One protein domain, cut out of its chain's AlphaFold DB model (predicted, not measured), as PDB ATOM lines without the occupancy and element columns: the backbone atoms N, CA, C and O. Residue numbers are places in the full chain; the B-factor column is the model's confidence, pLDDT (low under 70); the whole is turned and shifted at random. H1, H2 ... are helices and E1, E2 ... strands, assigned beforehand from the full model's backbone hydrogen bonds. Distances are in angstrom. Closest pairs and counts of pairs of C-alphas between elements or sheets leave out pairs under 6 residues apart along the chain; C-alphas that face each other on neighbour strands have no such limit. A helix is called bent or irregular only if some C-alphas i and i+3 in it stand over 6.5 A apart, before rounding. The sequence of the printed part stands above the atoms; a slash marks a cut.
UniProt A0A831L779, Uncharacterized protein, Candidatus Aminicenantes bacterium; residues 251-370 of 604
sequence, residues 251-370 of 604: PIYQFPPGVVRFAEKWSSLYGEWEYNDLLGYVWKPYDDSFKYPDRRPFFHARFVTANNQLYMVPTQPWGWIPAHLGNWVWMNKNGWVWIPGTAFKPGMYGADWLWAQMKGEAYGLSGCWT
ATOM      1  N   PRO A 251       0.498 -66.756 119.918       88.06
ATOM      2  CA  PRO A 251       0.758 -66.597 118.487       88.06
ATOM      3  C   PRO A 251      -0.442 -66.127 117.657       88.06
ATOM      4  O   PRO A 251      -0.238 -65.624 116.562       88.06
ATOM      5  N   ILE A 252      -1.683 -66.253 118.138       88.94
ATOM      6  CA  ILE A 252      -2.861 -65.773 117.400       88.94
ATOM      7  C   ILE A 252      -2.873 -64.242 117.288       88.94
ATOM      8  O   ILE A 252      -3.310 -63.704 116.273       88.94
ATOM      9  N   TYR A 253      -2.304 -63.532 118.266       85.31
ATOM     10  CA  TYR A 253      -2.239 -62.066 118.271       85.31
ATOM     11  C   TYR A 253      -1.288 -61.470 117.219       85.31
ATOM     12  O   TYR A 253      -1.275 -60.256 117.037       85.31
ATOM     13  N   GLN A 254      -0.510 -62.293 116.503       86.06
ATOM     14  CA  GLN A 254       0.363 -61.826 115.417       86.06
ATOM     15  C   GLN A 254      -0.383 -61.616 114.084       86.06
ATOM     16  O   GLN A 254       0.178 -61.060 113.140       86.06
ATOM     17  N   PHE A 255      -1.622 -62.107 113.973       86.25
ATOM     18  CA  PHE A 255      -2.427 -62.010 112.757       86.25
ATOM     19  C   PHE A 255      -3.172 -60.665 112.662       86.25
ATOM     20  O   PHE A 255      -3.277 -59.939 113.650       86.25
ATOM     21  N   PRO A 256      -3.719 -60.306 111.480       80.12
ATOM     22  CA  PRO A 256      -4.445 -59.051 111.313       80.12
ATOM     23  C   PRO A 256      -5.618 -58.893 112.297       80.12
ATOM     24  O   PRO A 256      -6.238 -59.895 112.670       80.12
ATOM     25  N   PRO A 257      -6.026 -57.652 112.634       75.81
ATOM     26  CA  PRO A 257      -7.092 -57.394 113.607       75.81
ATOM     27  C   PRO A 257      -8.410 -58.127 113.322       75.81
ATOM     28  O   PRO A 257      -9.121 -58.492 114.252       75.81
ATOM     29  N   GLY A 258      -8.743 -58.374 112.049       70.31
ATOM     30  CA  GLY A 258      -9.922 -59.164 111.678       70.31
ATOM     31  C   GLY A 258      -9.855 -60.618 112.162       70.31
ATOM     32  O   GLY A 258     -10.845 -61.135 112.674       70.31
ATOM     33  N   VAL A 259      -8.681 -61.252 112.066       84.25
ATOM     34  CA  VAL A 259      -8.439 -62.619 112.556       84.25
ATOM     35  C   VAL A 259      -8.462 -62.663 114.079       84.25
ATOM     36  O   VAL A 259      -9.119 -63.531 114.647       84.25
ATOM     37  N   VAL A 260      -7.816 -61.695 114.734       84.31
ATOM     38  CA  VAL A 260      -7.798 -61.600 116.201       84.31
ATOM     39  C   VAL A 260      -9.211 -61.413 116.749       84.31
ATOM     40  O   VAL A 260      -9.626 -62.170 117.617       84.31
ATOM     41  N   ARG A 261     -10.008 -60.505 116.174       78.50
ATOM     42  CA  ARG A 261     -11.404 -60.290 116.591       78.50
ATOM     43  C   ARG A 261     -12.279 -61.522 116.389       78.50
ATOM     44  O   ARG A 261     -13.135 -61.800 117.223       78.50
ATOM     45  N   PHE A 262     -12.084 -62.263 115.297       86.06
ATOM     46  CA  PHE A 262     -12.739 -63.561 115.129       86.06
ATOM     47  C   PHE A 262     -12.333 -64.531 116.241       86.06
ATOM     48  O   PHE A 262     -13.193 -65.185 116.830       86.06
ATOM     49  N   ALA A 263     -11.041 -64.603 116.552       85.19
ATOM     50  CA  ALA A 263     -10.532 -65.494 117.575       85.19
ATOM     51  C   ALA A 263     -11.089 -65.139 118.964       85.19
ATOM     52  O   ALA A 263     -11.563 -66.013 119.689       85.19
ATOM     53  N   GLU A 264     -11.108 -63.863 119.324       81.38
ATOM     54  CA  GLU A 264     -11.612 -63.408 120.620       81.38
ATOM     55  C   GLU A 264     -13.111 -63.656 120.749       81.38
ATOM     56  O   GLU A 264     -13.549 -64.207 121.750       81.38
ATOM     57  N   LYS A 265     -13.883 -63.320 119.709       75.81
ATOM     58  CA  LYS A 265     -15.346 -63.339 119.772       75.81
ATOM     59  C   LYS A 265     -15.967 -64.707 119.509       75.81
ATOM     60  O   LYS A 265     -16.967 -65.055 120.122       75.81
ATOM     61  N   TRP A 266     -15.450 -65.448 118.534       78.94
ATOM     62  CA  TRP A 266     -16.158 -66.596 117.963       78.94
ATOM     63  C   TRP A 266     -15.437 -67.922 118.155       78.94
ATOM     64  O   TRP A 266     -16.100 -68.956 118.227       78.94
ATOM     65  N   SER A 267     -14.102 -67.916 118.240       84.56
ATOM     66  CA  SER A 267     -13.355 -69.173 118.156       84.56
ATOM     67  C   SER A 267     -13.654 -70.135 119.297       84.56
ATOM     68  O   SER A 267     -13.809 -71.312 119.011       84.56
ATOM     69  N   SER A 268     -13.808 -69.651 120.533       81.25
ATOM     70  CA  SER A 268     -14.116 -70.497 121.697       81.25
ATOM     71  C   SER A 268     -15.584 -70.940 121.748       81.25
ATOM     72  O   SER A 268     -15.893 -71.963 122.352       81.25
ATOM     73  N   LEU A 269     -16.492 -70.186 121.117       79.19
ATOM     74  CA  LEU A 269     -17.922 -70.515 121.065       79.19
ATOM     75  C   LEU A 269     -18.221 -71.618 120.045       79.19
ATOM     76  O   LEU A 269     -19.090 -72.453 120.269       79.19
ATOM     77  N   TYR A 270     -17.519 -71.604 118.912       85.12
ATOM     78  CA  TYR A 270     -17.849 -72.441 117.756       85.12
ATOM     79  C   TYR A 270     -16.771 -73.454 117.386       85.12
ATOM     80  O   TYR A 270     -16.907 -74.159 116.386       85.12
ATOM     81  N   GLY A 271     -15.701 -73.525 118.165       89.38
ATOM     82  CA  GLY A 271     -14.629 -74.469 117.948       89.38
ATOM     83  C   GLY A 271     -13.584 -74.406 119.045       89.38
ATOM     84  O   GLY A 271     -13.781 -73.833 120.115       89.38
ATOM     85  N   GLU A 272     -12.440 -74.987 118.741       90.25
ATOM     86  CA  GLU A 272     -11.301 -75.020 119.639       90.25
ATOM     87  C   GLU A 272      -9.997 -74.811 118.876       90.25
ATOM     88  O   GLU A 272      -9.876 -75.141 117.693       90.25
ATOM     89  N   TRP A 273      -9.013 -74.238 119.566       90.88
ATOM     90  CA  TRP A 273      -7.654 -74.118 119.058       90.88
ATOM     91  C   TRP A 273      -6.848 -75.355 119.436       90.88
ATOM     92  O   TRP A 273      -6.715 -75.682 120.612       90.88
ATOM     93  N   GLU A 274      -6.250 -75.998 118.440       90.06
ATOM     94  CA  GLU A 274      -5.364 -77.146 118.609       90.06
ATOM     95  C   GLU A 274      -3.988 -76.803 118.036       90.06
ATOM     96  O   GLU A 274      -3.871 -76.195 116.971       90.06
ATOM     97  N   TYR A 275      -2.924 -77.174 118.746       90.50
ATOM     98  CA  TYR A 275      -1.575 -77.039 118.211       90.50
ATOM     99  C   TYR A 275      -1.238 -78.246 117.333       90.50
ATOM    100  O   TYR A 275      -1.340 -79.391 117.769       90.50
ATOM    101  N   ASN A 276      -0.802 -77.983 116.104       90.25
ATOM    102  CA  ASN A 276      -0.278 -78.981 115.186       90.25
ATOM    103  C   ASN A 276       1.187 -78.661 114.854       90.25
ATOM    104  O   ASN A 276       1.507 -77.546 114.443       90.25
ATOM    105  N   ASP A 277       2.069 -79.655 114.957       83.69
ATOM    106  CA  ASP A 277       3.515 -79.467 114.758       83.69
ATOM    107  C   ASP A 277       3.889 -78.955 113.354       83.69
ATOM    108  O   ASP A 277       4.898 -78.271 113.178       83.69
ATOM    109  N   LEU A 278       3.084 -79.270 112.335       84.25
ATOM    110  CA  LEU A 278       3.322 -78.842 110.954       84.25
ATOM    111  C   LEU A 278       2.696 -77.476 110.667       84.25
ATOM    112  O   LEU A 278       3.320 -76.618 110.037       84.25
ATOM    113  N   LEU A 279       1.461 -77.276 111.124       89.81
ATOM    114  CA  LEU A 279       0.610 -76.153 110.725       89.81
ATOM    115  C   LEU A 279       0.593 -75.004 111.744       89.81
ATOM    116  O   LEU A 279       0.133 -73.911 111.428       89.81
ATOM    117  N   GLY A 280       1.131 -75.216 112.947       90.31
ATOM    118  CA  GLY A 280       0.975 -74.305 114.078       90.31
ATOM    119  C   GLY A 280      -0.405 -74.436 114.725       90.31
ATOM    120  O   GLY A 280      -1.020 -75.500 114.692       90.31
ATOM    121  N   TYR A 281      -0.889 -73.353 115.336       92.50
ATOM    122  CA  TYR A 281      -2.239 -73.329 115.898       92.50
ATOM    123  C   TYR A 281      -3.279 -73.340 114.781       92.50
ATOM    124  O   TYR A 281      -3.347 -72.409 113.981       92.50
ATOM    125  N   VAL A 282      -4.091 -74.389 114.762       94.31
ATOM    126  CA  VAL A 282      -5.232 -74.549 113.865       94.31
ATOM    127  C   VAL A 282      -6.518 -74.466 114.670       94.31
ATOM    128  O   VAL A 282      -6.564 -74.854 115.835       94.31
ATOM    129  N   TRP A 283      -7.566 -73.946 114.050       94.69
ATOM    130  CA  TRP A 283      -8.884 -73.873 114.656       94.69
ATOM    131  C   TRP A 283      -9.779 -74.961 114.075       94.69
ATOM    132  O   TRP A 283      -9.923 -75.081 112.856       94.69
ATOM    133  N   LYS A 284     -10.375 -75.762 114.953       93.31
ATOM    134  CA  LYS A 284     -11.280 -76.850 114.594       93.31
ATOM    135  C   LYS A 284     -12.705 -76.464 114.996       93.31
ATOM    136  O   LYS A 284     -12.945 -76.295 116.191       93.31
ATOM    137  N   PRO A 285     -13.645 -76.336 114.046       92.50
ATOM    138  CA  PRO A 285     -15.047 -76.103 114.373       92.50
ATOM    139  C   PRO A 285     -15.645 -77.268 115.167       92.50
ATOM    140  O   PRO A 285     -15.289 -78.423 114.941       92.50
ATOM    141  N   TYR A 286     -16.612 -76.978 116.036       89.19
ATOM    142  CA  TYR A 286     -17.422 -78.003 116.705       89.19
ATOM    143  C   TYR A 286     -18.509 -78.602 115.804       89.19
ATOM    144  O   TYR A 286     -19.112 -79.610 116.160       89.19
ATOM    145  N   ASP A 287     -18.767 -77.996 114.644       85.75
ATOM    146  CA  ASP A 287     -19.735 -78.497 113.670       85.75
ATOM    147  C   ASP A 287     -19.275 -79.849 113.097       85.75
ATOM    148  O   ASP A 287     -18.283 -79.941 112.369       85.75
ATOM    149  N   ASP A 288     -20.032 -80.903 113.409       83.69
ATOM    150  CA  ASP A 288     -19.747 -82.281 113.002       83.69
ATOM    151  C   ASP A 288     -19.683 -82.474 111.486       83.69
ATOM    152  O   ASP A 288     -19.033 -83.412 111.021       83.69
ATOM    153  N   SER A 289     -20.295 -81.593 110.688       82.00
ATOM    154  CA  SER A 289     -20.170 -81.664 109.232       82.00
ATOM    155  C   SER A 289     -18.715 -81.515 108.782       82.00
ATOM    156  O   SER A 289     -18.302 -82.179 107.836       82.00
ATOM    157  N   PHE A 290     -17.889 -80.766 109.515       85.25
ATOM    158  CA  PHE A 290     -16.469 -80.584 109.211       85.25
ATOM    159  C   PHE A 290     -15.637 -81.841 109.504       85.25
ATOM    160  O   PHE A 290     -14.480 -81.909 109.095       85.25
ATOM    161  N   LYS A 291     -16.206 -82.877 110.138       84.44
ATOM    162  CA  LYS A 291     -15.555 -84.181 110.354       84.44
ATOM    163  C   LYS A 291     -15.598 -85.106 109.144       84.44
ATOM    164  O   LYS A 291     -15.065 -86.210 109.249       84.44
ATOM    165  N   TYR A 292     -16.199 -84.700 108.019       80.38
ATOM    166  CA  TYR A 292     -16.313 -85.529 106.812       80.38
ATOM    167  C   TYR A 292     -15.602 -84.904 105.595       80.38
ATOM    168  O   TYR A 292     -15.750 -83.707 105.336       80.38
ATOM    169  N   PRO A 293     -14.812 -85.681 104.824       75.62
ATOM    170  CA  PRO A 293     -13.934 -85.135 103.782       75.62
ATOM    171  C   PRO A 293     -14.707 -84.546 102.600       75.62
ATOM    172  O   PRO A 293     -14.255 -83.594 101.968       75.62
ATOM    173  N   ASP A 294     -15.879 -85.102 102.314       71.12
ATOM    174  CA  ASP A 294     -16.829 -84.664 101.290       71.12
ATOM    175  C   ASP A 294     -17.604 -83.401 101.701       71.12
ATOM    176  O   ASP A 294     -18.091 -82.653 100.850       71.12
ATOM    177  N   ARG A 295     -17.662 -83.108 103.003       71.19
ATOM    178  CA  ARG A 295     -18.323 -81.934 103.578       71.19
ATOM    179  C   ARG A 295     -17.334 -80.791 103.741       71.19
ATOM    180  O   ARG A 295     -16.956 -80.398 104.842       71.19
ATOM    181  N   ARG A 296     -16.891 -80.260 102.602       74.00
ATOM    182  CA  ARG A 296     -15.974 -79.116 102.587       74.00
ATOM    183  C   ARG A 296     -16.567 -77.885 103.306       74.00
ATOM    184  O   ARG A 296     -17.785 -77.684 103.264       74.00
ATOM    185  N   PRO A 297     -15.722 -77.021 103.893       79.69
ATOM    186  CA  PRO A 297     -16.136 -75.769 104.510       79.69
ATOM    187  C   PRO A 297     -17.021 -74.934 103.591       79.69
ATOM    188  O   PRO A 297     -16.777 -74.844 102.386       79.69
ATOM    189  N   PHE A 298     -18.046 -74.312 104.175       74.50
ATOM    190  CA  PHE A 298     -18.937 -73.374 103.484       74.50
ATOM    191  C   PHE A 298     -19.677 -73.961 102.276       74.50
ATOM    192  O   PHE A 298     -20.067 -73.233 101.365       74.50
ATOM    193  N   PHE A 299     -19.931 -75.274 102.285       68.62
ATOM    194  CA  PHE A 299     -20.657 -75.964 101.215       68.62
ATOM    195  C   PHE A 299     -22.020 -75.329 100.880       68.62
ATOM    196  O   PHE A 299     -22.435 -75.342  99.725       68.62
ATOM    197  N   HIS A 300     -22.690 -74.745 101.879       67.75
ATOM    198  CA  HIS A 300     -24.010 -74.114 101.761       67.75
ATOM    199  C   HIS A 300     -23.972 -72.578 101.791       67.75
ATOM    200  O   HIS A 300     -24.986 -71.946 102.090       67.75
ATOM    201  N   ALA A 301     -22.821 -71.963 101.514       71.06
ATOM    202  CA  ALA A 301     -22.726 -70.511 101.473       71.06
ATOM    203  C   ALA A 301     -23.596 -69.903 100.365       71.06
ATOM    204  O   ALA A 301     -23.802 -70.483  99.296       71.06
ATOM    205  N   ARG A 302     -24.089 -68.695 100.631       68.56
ATOM    206  CA  ARG A 302     -24.691 -67.831  99.616       68.56
ATOM    207  C   ARG A 302     -23.581 -67.102  98.863       68.56
ATOM    208  O   ARG A 302     -22.432 -67.097  99.297       68.56
ATOM    209  N   PHE A 303     -23.918 -66.471  97.745       69.44
ATOM    210  CA  PHE A 303     -22.973 -65.652  96.993       69.44
ATOM    211  C   PHE A 303     -23.615 -64.324  96.610       69.44
ATOM    212  O   PHE A 303     -24.787 -64.290  96.234       69.44
ATOM    213  N   VAL A 304     -22.852 -63.240  96.717       51.47
ATOM    214  CA  VAL A 304     -23.297 -61.875  96.413       51.47
ATOM    215  C   VAL A 304     -22.238 -61.186  95.565       51.47
ATOM    216  O   VAL A 304     -21.051 -61.268  95.863       51.47
ATOM    217  N   THR A 305     -22.650 -60.491  94.511       57.50
ATOM    218  CA  THR A 305     -21.723 -59.706  93.689       57.50
ATOM    219  C   THR A 305     -21.488 -58.336  94.320       57.50
ATOM    220  O   THR A 305     -22.436 -57.589  94.543       57.50
ATOM    221  N   ALA A 306     -20.225 -57.985  94.558       44.62
ATOM    222  CA  ALA A 306     -19.797 -56.664  95.014       44.62
ATOM    223  C   ALA A 306     -18.530 -56.244  94.253       44.62
ATOM    224  O   ALA A 306     -17.610 -57.044  94.098       44.62
ATOM    225  N   ASN A 307     -18.475 -55.005  93.750       48.62
ATOM    226  CA  ASN A 307     -17.347 -54.480  92.956       48.62
ATOM    227  C   ASN A 307     -16.910 -55.407  91.801       48.62
ATOM    228  O   ASN A 307     -15.724 -55.667  91.612       48.62
ATOM    229  N   ASN A 308     -17.877 -55.943  91.050       57.03
ATOM    230  CA  ASN A 308     -17.657 -56.890  89.947       57.03
ATOM    231  C   ASN A 308     -16.942 -58.198  90.355       57.03
ATOM    232  O   ASN A 308     -16.451 -58.927  89.496       57.03
ATOM    233  N   GLN A 309     -16.913 -58.522  91.649       51.62
ATOM    234  CA  GLN A 309     -16.398 -59.777  92.187       51.62
ATOM    235  C   GLN A 309     -17.513 -60.535  92.907       51.62
ATOM    236  O   GLN A 309     -18.367 -59.935  93.562       51.62
ATOM    237  N   LEU A 310     -17.510 -61.861  92.790       61.12
ATOM    238  CA  LEU A 310     -18.461 -62.712  93.494       61.12
ATOM    239  C   LEU A 310     -17.916 -63.029  94.886       61.12
ATOM    240  O   LEU A 310     -16.911 -63.728  95.025       61.12
ATOM    241  N   TYR A 311     -18.590 -62.520  95.908       63.84
ATOM    242  CA  TYR A 311     -18.263 -62.783  97.297       63.84
ATOM    243  C   TYR A 311     -19.035 -63.984  97.823       63.84
ATOM    244  O   TYR A 311     -20.245 -64.088  97.621       63.84
ATOM    245  N   MET A 312     -18.342 -64.886  98.513       70.00
ATOM    246  CA  MET A 312     -18.990 -65.927  99.305       70.00
ATOM    247  C   MET A 312     -19.587 -65.311 100.574       70.00
ATOM    248  O   MET A 312     -19.000 -64.430 101.182       70.00
ATOM    249  N   VAL A 313     -20.760 -65.773 100.987       70.38
ATOM    250  CA  VAL A 313     -21.433 -65.352 102.215       70.38
ATOM    251  C   VAL A 313     -21.735 -66.612 103.025       70.38
ATOM    252  O   VAL A 313     -22.708 -67.315 102.734       70.38
ATOM    253  N   PRO A 314     -20.880 -66.947 104.007       74.81
ATOM    254  CA  PRO A 314     -21.083 -68.096 104.886       74.81
ATOM    255  C   PRO A 314     -22.428 -68.059 105.610       74.81
ATOM    256  O   PRO A 314     -22.892 -66.999 106.021       74.81
ATOM    257  N   THR A 315     -23.032 -69.230 105.814       78.38
ATOM    258  CA  THR A 315     -24.241 -69.376 106.640       78.38
ATOM    259  C   THR A 315     -23.906 -69.413 108.127       78.38
ATOM    260  O   THR A 315     -24.757 -69.116 108.958       78.38
ATOM    261  N   GLN A 316     -22.665 -69.762 108.472       80.31
ATOM    262  CA  GLN A 316     -22.190 -69.767 109.846       80.31
ATOM    263  C   GLN A 316     -21.911 -68.334 110.329       80.31
ATOM    264  O   GLN A 316     -21.191 -67.599 109.645       80.31
ATOM    265  N   PRO A 317     -22.377 -67.940 111.530       77.81
ATOM    266  CA  PRO A 317     -22.197 -66.579 112.053       77.81
ATOM    267  C   PRO A 317     -20.720 -66.214 112.279       77.81
ATOM    268  O   PRO A 317     -20.321 -65.057 112.177       77.81
ATOM    269  N   TRP A 318     -19.888 -67.220 112.532       83.69
ATOM    270  CA  TRP A 318     -18.440 -67.106 112.685       83.69
ATOM    271  C   TRP A 318     -17.680 -67.180 111.346       83.69
ATOM    272  O   TRP A 318     -16.470 -66.969 111.303       83.69
ATOM    273  N   GLY A 319     -18.374 -67.488 110.247       83.00
ATOM    274  CA  GLY A 319     -17.785 -67.997 109.011       83.00
ATOM    275  C   GLY A 319     -17.020 -66.985 108.163       83.00
ATOM    276  O   GLY A 319     -16.153 -67.403 107.407       83.00
ATOM    277  N   TRP A 320     -17.294 -65.680 108.276       79.94
ATOM    278  CA  TRP A 320     -16.720 -64.667 107.374       79.94
ATOM    279  C   TRP A 320     -15.188 -64.677 107.361       79.94
ATOM    280  O   TRP A 320     -14.564 -64.752 106.306       79.94
ATOM    281  N   ILE A 321     -14.556 -64.646 108.537       88.62
ATOM    282  CA  ILE A 321     -13.094 -64.617 108.605       88.62
ATOM    283  C   ILE A 321     -12.493 -65.927 108.078       88.62
ATOM    284  O   ILE A 321     -11.691 -65.841 107.154       88.62
ATOM    285  N   PRO A 322     -12.904 -67.127 108.535       91.12
ATOM    286  CA  PRO A 322     -12.360 -68.364 107.980       91.12
ATOM    287  C   PRO A 322     -12.716 -68.627 106.510       91.12
ATOM    288  O   PRO A 322     -12.048 -69.419 105.852       91.12
ATOM    289  N   ALA A 323     -13.764 -68.002 105.976       82.12
ATOM    290  CA  ALA A 323     -14.129 -68.086 104.564       82.12
ATOM    291  C   ALA A 323     -13.207 -67.277 103.659       82.12
ATOM    292  O   ALA A 323     -12.866 -67.726 102.563       82.12
ATOM    293  N   HIS A 324     -12.827 -66.088 104.115       78.62
ATOM    294  CA  HIS A 324     -12.140 -65.116 103.279       78.62
ATOM    295  C   HIS A 324     -10.679 -64.937 103.629       78.62
ATOM    296  O   HIS A 324      -9.978 -64.339 102.831       78.62
ATOM    297  N   LEU A 325     -10.215 -65.420 104.781       84.38
ATOM    298  CA  LEU A 325      -8.833 -65.327 105.236       84.38
ATOM    299  C   LEU A 325      -8.319 -66.690 105.691       84.38
ATOM    300  O   LEU A 325      -9.072 -67.526 106.190       84.38
ATOM    301  N   GLY A 326      -7.010 -66.892 105.570       90.31
ATOM    302  CA  GLY A 326      -6.365 -68.138 105.968       90.31
ATOM    303  C   GLY A 326      -6.690 -69.286 105.018       90.31
ATOM    304  O   GLY A 326      -7.008 -69.072 103.850       90.31
ATOM    305  N   ASN A 327      -6.541 -70.518 105.499       90.19
ATOM    306  CA  ASN A 327      -6.614 -71.702 104.646       90.19
ATOM    307  C   ASN A 327      -7.296 -72.856 105.357       90.19
ATOM    308  O   ASN A 327      -6.961 -73.174 106.493       90.19
ATOM    309  N   TRP A 328      -8.183 -73.549 104.660       91.31
ATOM    310  CA  TRP A 328      -8.736 -74.804 105.146       91.31
ATOM    311  C   TRP A 328      -7.895 -75.992 104.708       91.31
ATOM    312  O   TRP A 328      -7.404 -76.060 103.580       91.31
ATOM    313  N   VAL A 329      -7.757 -76.971 105.591       89.62
ATOM    314  CA  VAL A 329      -7.102 -78.232 105.265       89.62
ATOM    315  C   VAL A 329      -7.863 -79.384 105.887       89.62
ATOM    316  O   VAL A 329      -8.342 -79.307 107.016       89.62
ATOM    317  N   TRP A 330      -7.972 -80.462 105.124       87.38
ATOM    318  CA  TRP A 330      -8.493 -81.716 105.623       87.38
ATOM    319  C   TRP A 330      -7.384 -82.505 106.320       87.38
ATOM    320  O   TRP A 330      -6.354 -82.798 105.707       87.38
ATOM    321  N   MET A 331      -7.608 -82.886 107.577       87.06
ATOM    322  CA  MET A 331      -6.726 -83.773 108.331       87.06
ATOM    323  C   MET A 331      -7.442 -85.064 108.717       87.06
ATOM    324  O   MET A 331      -8.576 -85.050 109.184       87.06
ATOM    325  N   ASN A 332      -6.748 -86.196 108.612       82.81
ATOM    326  CA  ASN A 332      -7.339 -87.518 108.851       82.81
ATOM    327  C   ASN A 332      -7.911 -87.709 110.260       82.81
ATOM    328  O   ASN A 332      -8.901 -88.413 110.420       82.81
ATOM    329  N   LYS A 333      -7.276 -87.118 111.278       83.56
ATOM    330  CA  LYS A 333      -7.700 -87.246 112.679       83.56
ATOM    331  C   LYS A 333      -8.731 -86.185 113.078       83.56
ATOM    332  O   LYS A 333      -9.578 -86.454 113.923       83.56
ATOM    333  N   ASN A 334      -8.643 -84.987 112.504       85.00
ATOM    334  CA  ASN A 334      -9.343 -83.802 113.011       85.00
ATOM    335  C   ASN A 334     -10.458 -83.312 112.075       85.00
ATOM    336  O   ASN A 334     -11.213 -82.428 112.462       85.00
ATOM    337  N   GLY A 335     -10.561 -83.868 110.868       90.00
ATOM    338  CA  GLY A 335     -11.436 -83.355 109.823       90.00
ATOM    339  C   GLY A 335     -10.906 -82.059 109.207       90.00
ATOM    340  O   GLY A 335      -9.696 -81.821 109.160       90.00
ATOM    341  N   TRP A 336     -11.813 -81.223 108.713       91.19
ATOM    342  CA  TRP A 336     -11.514 -79.887 108.220       91.19
ATOM    343  C   TRP A 336     -11.134 -78.969 109.377       91.19
ATOM    344  O   TRP A 336     -11.941 -78.686 110.260       91.19
ATOM    345  N   VAL A 337      -9.910 -78.453 109.326       94.25
ATOM    346  CA  VAL A 337      -9.427 -77.417 110.241       94.25
ATOM    347  C   VAL A 337      -9.047 -76.167 109.466       94.25
ATOM    348  O   VAL A 337      -8.639 -76.227 108.300       94.25
ATOM    349  N   TRP A 338      -9.167 -75.029 110.133       95.25
ATOM    350  CA  TRP A 338      -8.776 -73.739 109.602       95.25
ATOM    351  C   TRP A 338      -7.402 -73.334 110.124       95.25
ATOM    352  O   TRP A 338      -7.140 -73.340 111.326       95.25
ATOM    353  N   ILE A 339      -6.525 -72.956 109.205       95.38
ATOM    354  CA  ILE A 339      -5.217 -72.390 109.491       95.38
ATOM    355  C   ILE A 339      -5.356 -70.864 109.390       95.38
ATOM    356  O   ILE A 339      -5.629 -70.365 108.289       95.38
ATOM    357  N   PRO A 340      -5.181 -70.113 110.493       93.62
ATOM    358  CA  PRO A 340      -5.255 -68.660 110.461       93.62
ATOM    359  C   PRO A 340      -4.165 -68.094 109.553       93.62
ATOM    360  O   PRO A 340      -3.042 -68.599 109.510       93.62
ATOM    361  N   GLY A 341      -4.499 -67.039 108.815       88.62
ATOM    362  CA  GLY A 341      -3.594 -66.510 107.809       88.62
ATOM    363  C   GLY A 341      -4.093 -65.251 107.122       88.62
ATOM    364  O   GLY A 341      -5.170 -64.736 107.417       88.62
ATOM    365  N   THR A 342      -3.280 -64.756 106.194       83.50
ATOM    366  CA  THR A 342      -3.536 -63.525 105.430       83.50
ATOM    367  C   THR A 342      -3.996 -63.787 104.002       83.50
ATOM    368  O   THR A 342      -4.424 -62.859 103.320       83.50
ATOM    369  N   ALA A 343      -3.943 -65.048 103.559       81.19
ATOM    370  CA  ALA A 343      -4.433 -65.472 102.254       81.19
ATOM    371  C   ALA A 343      -5.905 -65.079 102.084       81.19
ATOM    372  O   ALA A 343      -6.773 -65.675 102.717       81.19
ATOM    373  N   PHE A 344      -6.176 -64.071 101.249       81.75
ATOM    374  CA  PHE A 344      -7.526 -63.556 101.060       81.75
ATOM    375  C   PHE A 344      -8.214 -64.157  99.833       81.75
ATOM    376  O   PHE A 344      -7.599 -64.222  98.765       81.75
ATOM    377  N   LYS A 345      -9.488 -64.546  99.952       73.50
ATOM    378  CA  LYS A 345     -10.334 -64.949  98.817       73.50
ATOM    379  C   LYS A 345     -11.701 -64.271  98.916       73.50
ATOM    380  O   LYS A 345     -12.394 -64.505  99.902       73.50
ATOM    381  N   PRO A 346     -12.143 -63.483  97.919       57.22
ATOM    382  CA  PRO A 346     -13.485 -62.903  97.944       57.22
ATOM    383  C   PRO A 346     -14.558 -63.997  97.815       57.22
ATOM    384  O   PRO A 346     -15.568 -63.957  98.505       57.22
ATOM    385  N   GLY A 347     -14.310 -65.020  96.997       64.00
ATOM    386  CA  GLY A 347     -15.241 -66.104  96.698       64.00
ATOM    387  C   GLY A 347     -14.792 -66.876  95.455       64.00
ATOM    388  O   GLY A 347     -13.596 -66.969  95.173       64.00
ATOM    389  N   MET A 348     -15.735 -67.448  94.704       61.03
ATOM    390  CA  MET A 348     -15.447 -68.198  93.473       61.03
ATOM    391  C   MET A 348     -14.940 -67.257  92.355       61.03
ATOM    392  O   MET A 348     -15.501 -66.180  92.160       61.03
ATOM    393  N   TYR A 349     -13.893 -67.651  91.613       46.97
ATOM    394  CA  TYR A 349     -13.474 -66.947  90.388       46.97
ATOM    395  C   TYR A 349     -14.512 -67.165  89.273       46.97
ATOM    396  O   TYR A 349     -15.219 -68.166  89.291       46.97
ATOM    397  N   GLY A 350     -14.604 -66.206  88.340       46.72
ATOM    398  CA  GLY A 350     -15.568 -66.143  87.231       46.72
ATOM    399  C   GLY A 350     -15.513 -67.307  86.225       46.72
ATOM    400  O   GLY A 350     -15.507 -68.466  86.608       46.72
ATOM    401  N   ALA A 351     -15.541 -67.012  84.919       37.41
ATOM    402  CA  ALA A 351     -15.805 -67.956  83.815       37.41
ATOM    403  C   ALA A 351     -15.073 -69.326  83.846       37.41
ATOM    404  O   ALA A 351     -15.567 -70.277  83.242       37.41
ATOM    405  N   ASP A 352     -13.962 -69.466  84.576       46.84
ATOM    406  CA  ASP A 352     -13.287 -70.743  84.860       46.84
ATOM    407  C   ASP A 352     -14.189 -71.797  85.523       46.84
ATOM    408  O   ASP A 352     -14.012 -72.986  85.269       46.84
ATOM    409  N   TRP A 353     -15.197 -71.391  86.304       48.88
ATOM    410  CA  TRP A 353     -16.206 -72.296  86.877       48.88
ATOM    411  C   TRP A 353     -16.963 -73.087  85.798       48.88
ATOM    412  O   TRP A 353     -17.116 -74.304  85.913       48.88
ATOM    413  N   LEU A 354     -17.388 -72.414  84.723       46.50
ATOM    414  CA  LEU A 354     -18.119 -73.044  83.622       46.50
ATOM    415  C   LEU A 354     -17.180 -73.929  82.788       46.50
ATOM    416  O   LEU A 354     -17.549 -75.037  82.405       46.50
ATOM    417  N   TRP A 355     -15.945 -73.476  82.554       46.34
ATOM    418  CA  TRP A 355     -14.947 -74.223  81.783       46.34
ATOM    419  C   TRP A 355     -14.415 -75.468  82.510       46.34
ATOM    420  O   TRP A 355     -14.196 -76.489  81.858       46.34
ATOM    421  N   ALA A 356     -14.238 -75.422  83.835       48.09
ATOM    422  CA  ALA A 356     -13.853 -76.576  84.655       48.09
ATOM    423  C   ALA A 356     -14.996 -77.600  84.757       48.09
ATOM    424  O   ALA A 356     -14.773 -78.801  84.593       48.09
ATOM    425  N   GLN A 357     -16.238 -77.121  84.911       46.44
ATOM    426  CA  GLN A 357     -17.436 -77.963  84.905       46.44
ATOM    427  C   GLN A 357     -17.652 -78.647  83.542       46.44
ATOM    428  O   GLN A 357     -17.968 -79.835  83.500       46.44
ATOM    429  N   MET A 358     -17.408 -77.944  82.429       46.84
ATOM    430  CA  MET A 358     -17.476 -78.511  81.073       46.84
ATOM    431  C   MET A 358     -16.370 -79.535  80.771       46.84
ATOM    432  O   MET A 358     -16.568 -80.404  79.925       46.84
ATOM    433  N   LYS A 359     -15.218 -79.468  81.452       43.78
ATOM    434  CA  LYS A 359     -14.108 -80.427  81.291       43.78
ATOM    435  C   LYS A 359     -14.186 -81.631  82.235       43.78
ATOM    436  O   LYS A 359     -13.316 -82.495  82.177       43.78
ATOM    437  N   GLY A 360     -15.209 -81.700  83.093       37.16
ATOM    438  CA  GLY A 360     -15.347 -82.760  84.096       37.16
ATOM    439  C   GLY A 360     -14.235 -82.743  85.149       37.16
ATOM    440  O   GLY A 360     -14.008 -83.741  85.831       37.16
ATOM    441  N   GLU A 361     -13.519 -81.626  85.278       41.88
ATOM    442  CA  GLU A 361     -12.427 -81.496  86.224       41.88
ATOM    443  C   GLU A 361     -13.008 -81.086  87.588       41.88
ATOM    444  O   GLU A 361     -13.641 -80.042  87.722       41.88
ATOM    445  N   ALA A 362     -12.794 -81.904  88.623       38.00
ATOM    446  CA  ALA A 362     -13.282 -81.671  89.990       38.00
ATOM    447  C   ALA A 362     -12.549 -80.521  90.724       38.00
ATOM    448  O   ALA A 362     -12.444 -80.521  91.953       38.00
ATOM    449  N   TYR A 363     -11.994 -79.555  89.987       47.19
ATOM    450  CA  TYR A 363     -11.267 -78.428  90.552       47.19
ATOM    451  C   TYR A 363     -12.228 -77.431  91.211       47.19
ATOM    452  O   TYR A 363     -13.207 -76.980  90.622       47.19
ATOM    453  N   GLY A 364     -11.898 -77.025  92.438       45.94
ATOM    454  CA  GLY A 364     -12.102 -75.636  92.850       45.94
ATOM    455  C   GLY A 364     -13.512 -75.193  93.230       45.94
ATOM    456  O   GLY A 364     -13.772 -73.996  93.265       45.94
ATOM    457  N   LEU A 365     -14.416 -76.096  93.603       48.12
ATOM    458  CA  LEU A 365     -15.732 -75.707  94.132       48.12
ATOM    459  C   LEU A 365     -15.683 -75.113  95.568       48.12
ATOM    460  O   LEU A 365     -16.714 -74.993  96.230       48.12
ATOM    461  N   SER A 366     -14.501 -74.774  96.092       55.16
ATOM    462  CA  SER A 366     -14.370 -74.141  97.406       55.16
ATOM    463  C   SER A 366     -14.355 -72.619  97.266       55.16
ATOM    464  O   SER A 366     -13.436 -72.038  96.680       55.16
ATOM    465  N   GLY A 367     -15.370 -71.957  97.825       60.12
ATOM    466  CA  GLY A 367     -15.430 -70.494  97.886       60.12
ATOM    467  C   GLY A 367     -14.419 -69.870  98.861       60.12
ATOM    468  O   GLY A 367     -14.309 -68.652  98.904       60.12
ATOM    469  N   CYS A 368     -13.641 -70.687  99.582       70.25
ATOM    470  CA  CYS A 368     -12.503 -70.283 100.412       70.25
ATOM    471  C   CYS A 368     -11.183 -70.869  99.884       70.25
ATOM    472  O   CYS A 368     -11.184 -71.752  99.018       70.25
ATOM    473  N   TRP A 369     -10.046 -70.395 100.403       79.81
ATOM    474  CA  TRP A 369      -8.760 -71.046 100.154       79.81
ATOM    475  C   TRP A 369      -8.671 -72.372 100.898       79.81
ATOM    476  O   TRP A 369      -8.984 -72.466 102.088       79.81
ATOM    477  N   THR A 370      -8.196 -73.394 100.197       86.00
ATOM    478  CA  THR A 370      -7.712 -74.626 100.803       86.00
ATOM    479  C   THR A 370      -6.205 -74.739 100.619       86.00
ATOM    480  O   THR A 370      -5.641 -74.251  99.640       86.00
TER     481      THR A 370
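AT A GLANCE: This is residues 251 to 370 of the 604 residues of an uncharacterized protein of Candidatus Aminicenantes bacterium (UniProt A0A831L779). Two small strand hairpins, E1 with E2 and E5 with E6, stand edge to edge, with their strands in the row E1, E2, E6, E5 and E2 crossing E6 at a slant; the helix H2 is beside the first hairpin. H4 lies near the middle, between H2 and a third hairpin, E3 with E4, while a long loop leads to H5 at the far end and the last residues, 359 to 370, fold back from there. The printed part has 120 residues, with five named helices and six named strands in the order H1 H2 E1 E2 H3 E3 E4 H4 E5 E6 H5; each sheet is one antiparallel pair, and the class is mixed, helices and strands. The whole is compact, with a radius of gyration of the C-alphas of 14.5 A, and spans 41 by 33 by 24 A.

IN THESE COORDINATES: Find C-alpha 251 at (0.758, -66.597, 118.487), where H1, residues 251 to 254, begins. H2 follows at residues 257 to 270, 19.0 A long; it is irregular, with C-alphas 265 and 268 7.5 A apart. Next come E1, residues 271 to 276, 15.3 A, and E2, residues 280 to 285, 16.1 A. After H3, residues 288 to 291, look for E3 at 302 to 306, 13.0 A, and E4 at 309 to 313, 12.5 A. H4 is residues 320 to 324; E5, 327 to 331, and E6, 335 to 339, are each 12.6 A long. H5, residues 352 to 358, ends with C-alpha 358 at (-17.476, -78.511, 81.073).

HOW THE PARTS SIT: H1 and H2 only just touch, with 3 pairs of C-alphas within 8 A, the closest being Tyr 253 and Val 260 at 6.0 A. In the hairpin E1 and E2, look at N 274 and O 282, 2.9 A apart. E2 and E6 have 12 pairs of C-alphas within 8 A, the closest those of Lys 284 and Val 337, 4.8 A. The closest C-alphas of H3 and E6 are Lys 291 and Gly 335, 4.2 A. In the hairpin E3 and E4, N 304 and O 311 are 2.9 A apart. H2, with residues 258 to 262 alone, only just touches H4, with 3 pairs of C-alphas within 8 A; the closest are Val 259 and Ile 321, 6.4 A. In the hairpin E5 and E6, N 329 and O 337 are 2.9 A apart. H5 and E5 are apart. Every O i to N i+4 pair is within hydrogen-bond range in H4 and H5, and 8 of 10 in H2; H1 and H3 are too short for such a pair.

THE WHOLE: The two C-alphas farthest apart, those of Tyr 253 and Met 358, are 43.4 A from each other. The printed part has no cut, and the link from E6 to H5, 12 residues, is long. In the B-factor column the mean pLDDT of the printed part is 75.0; look for values under 70 at residues 299 to 300, 302 to 311 and 346 to 367.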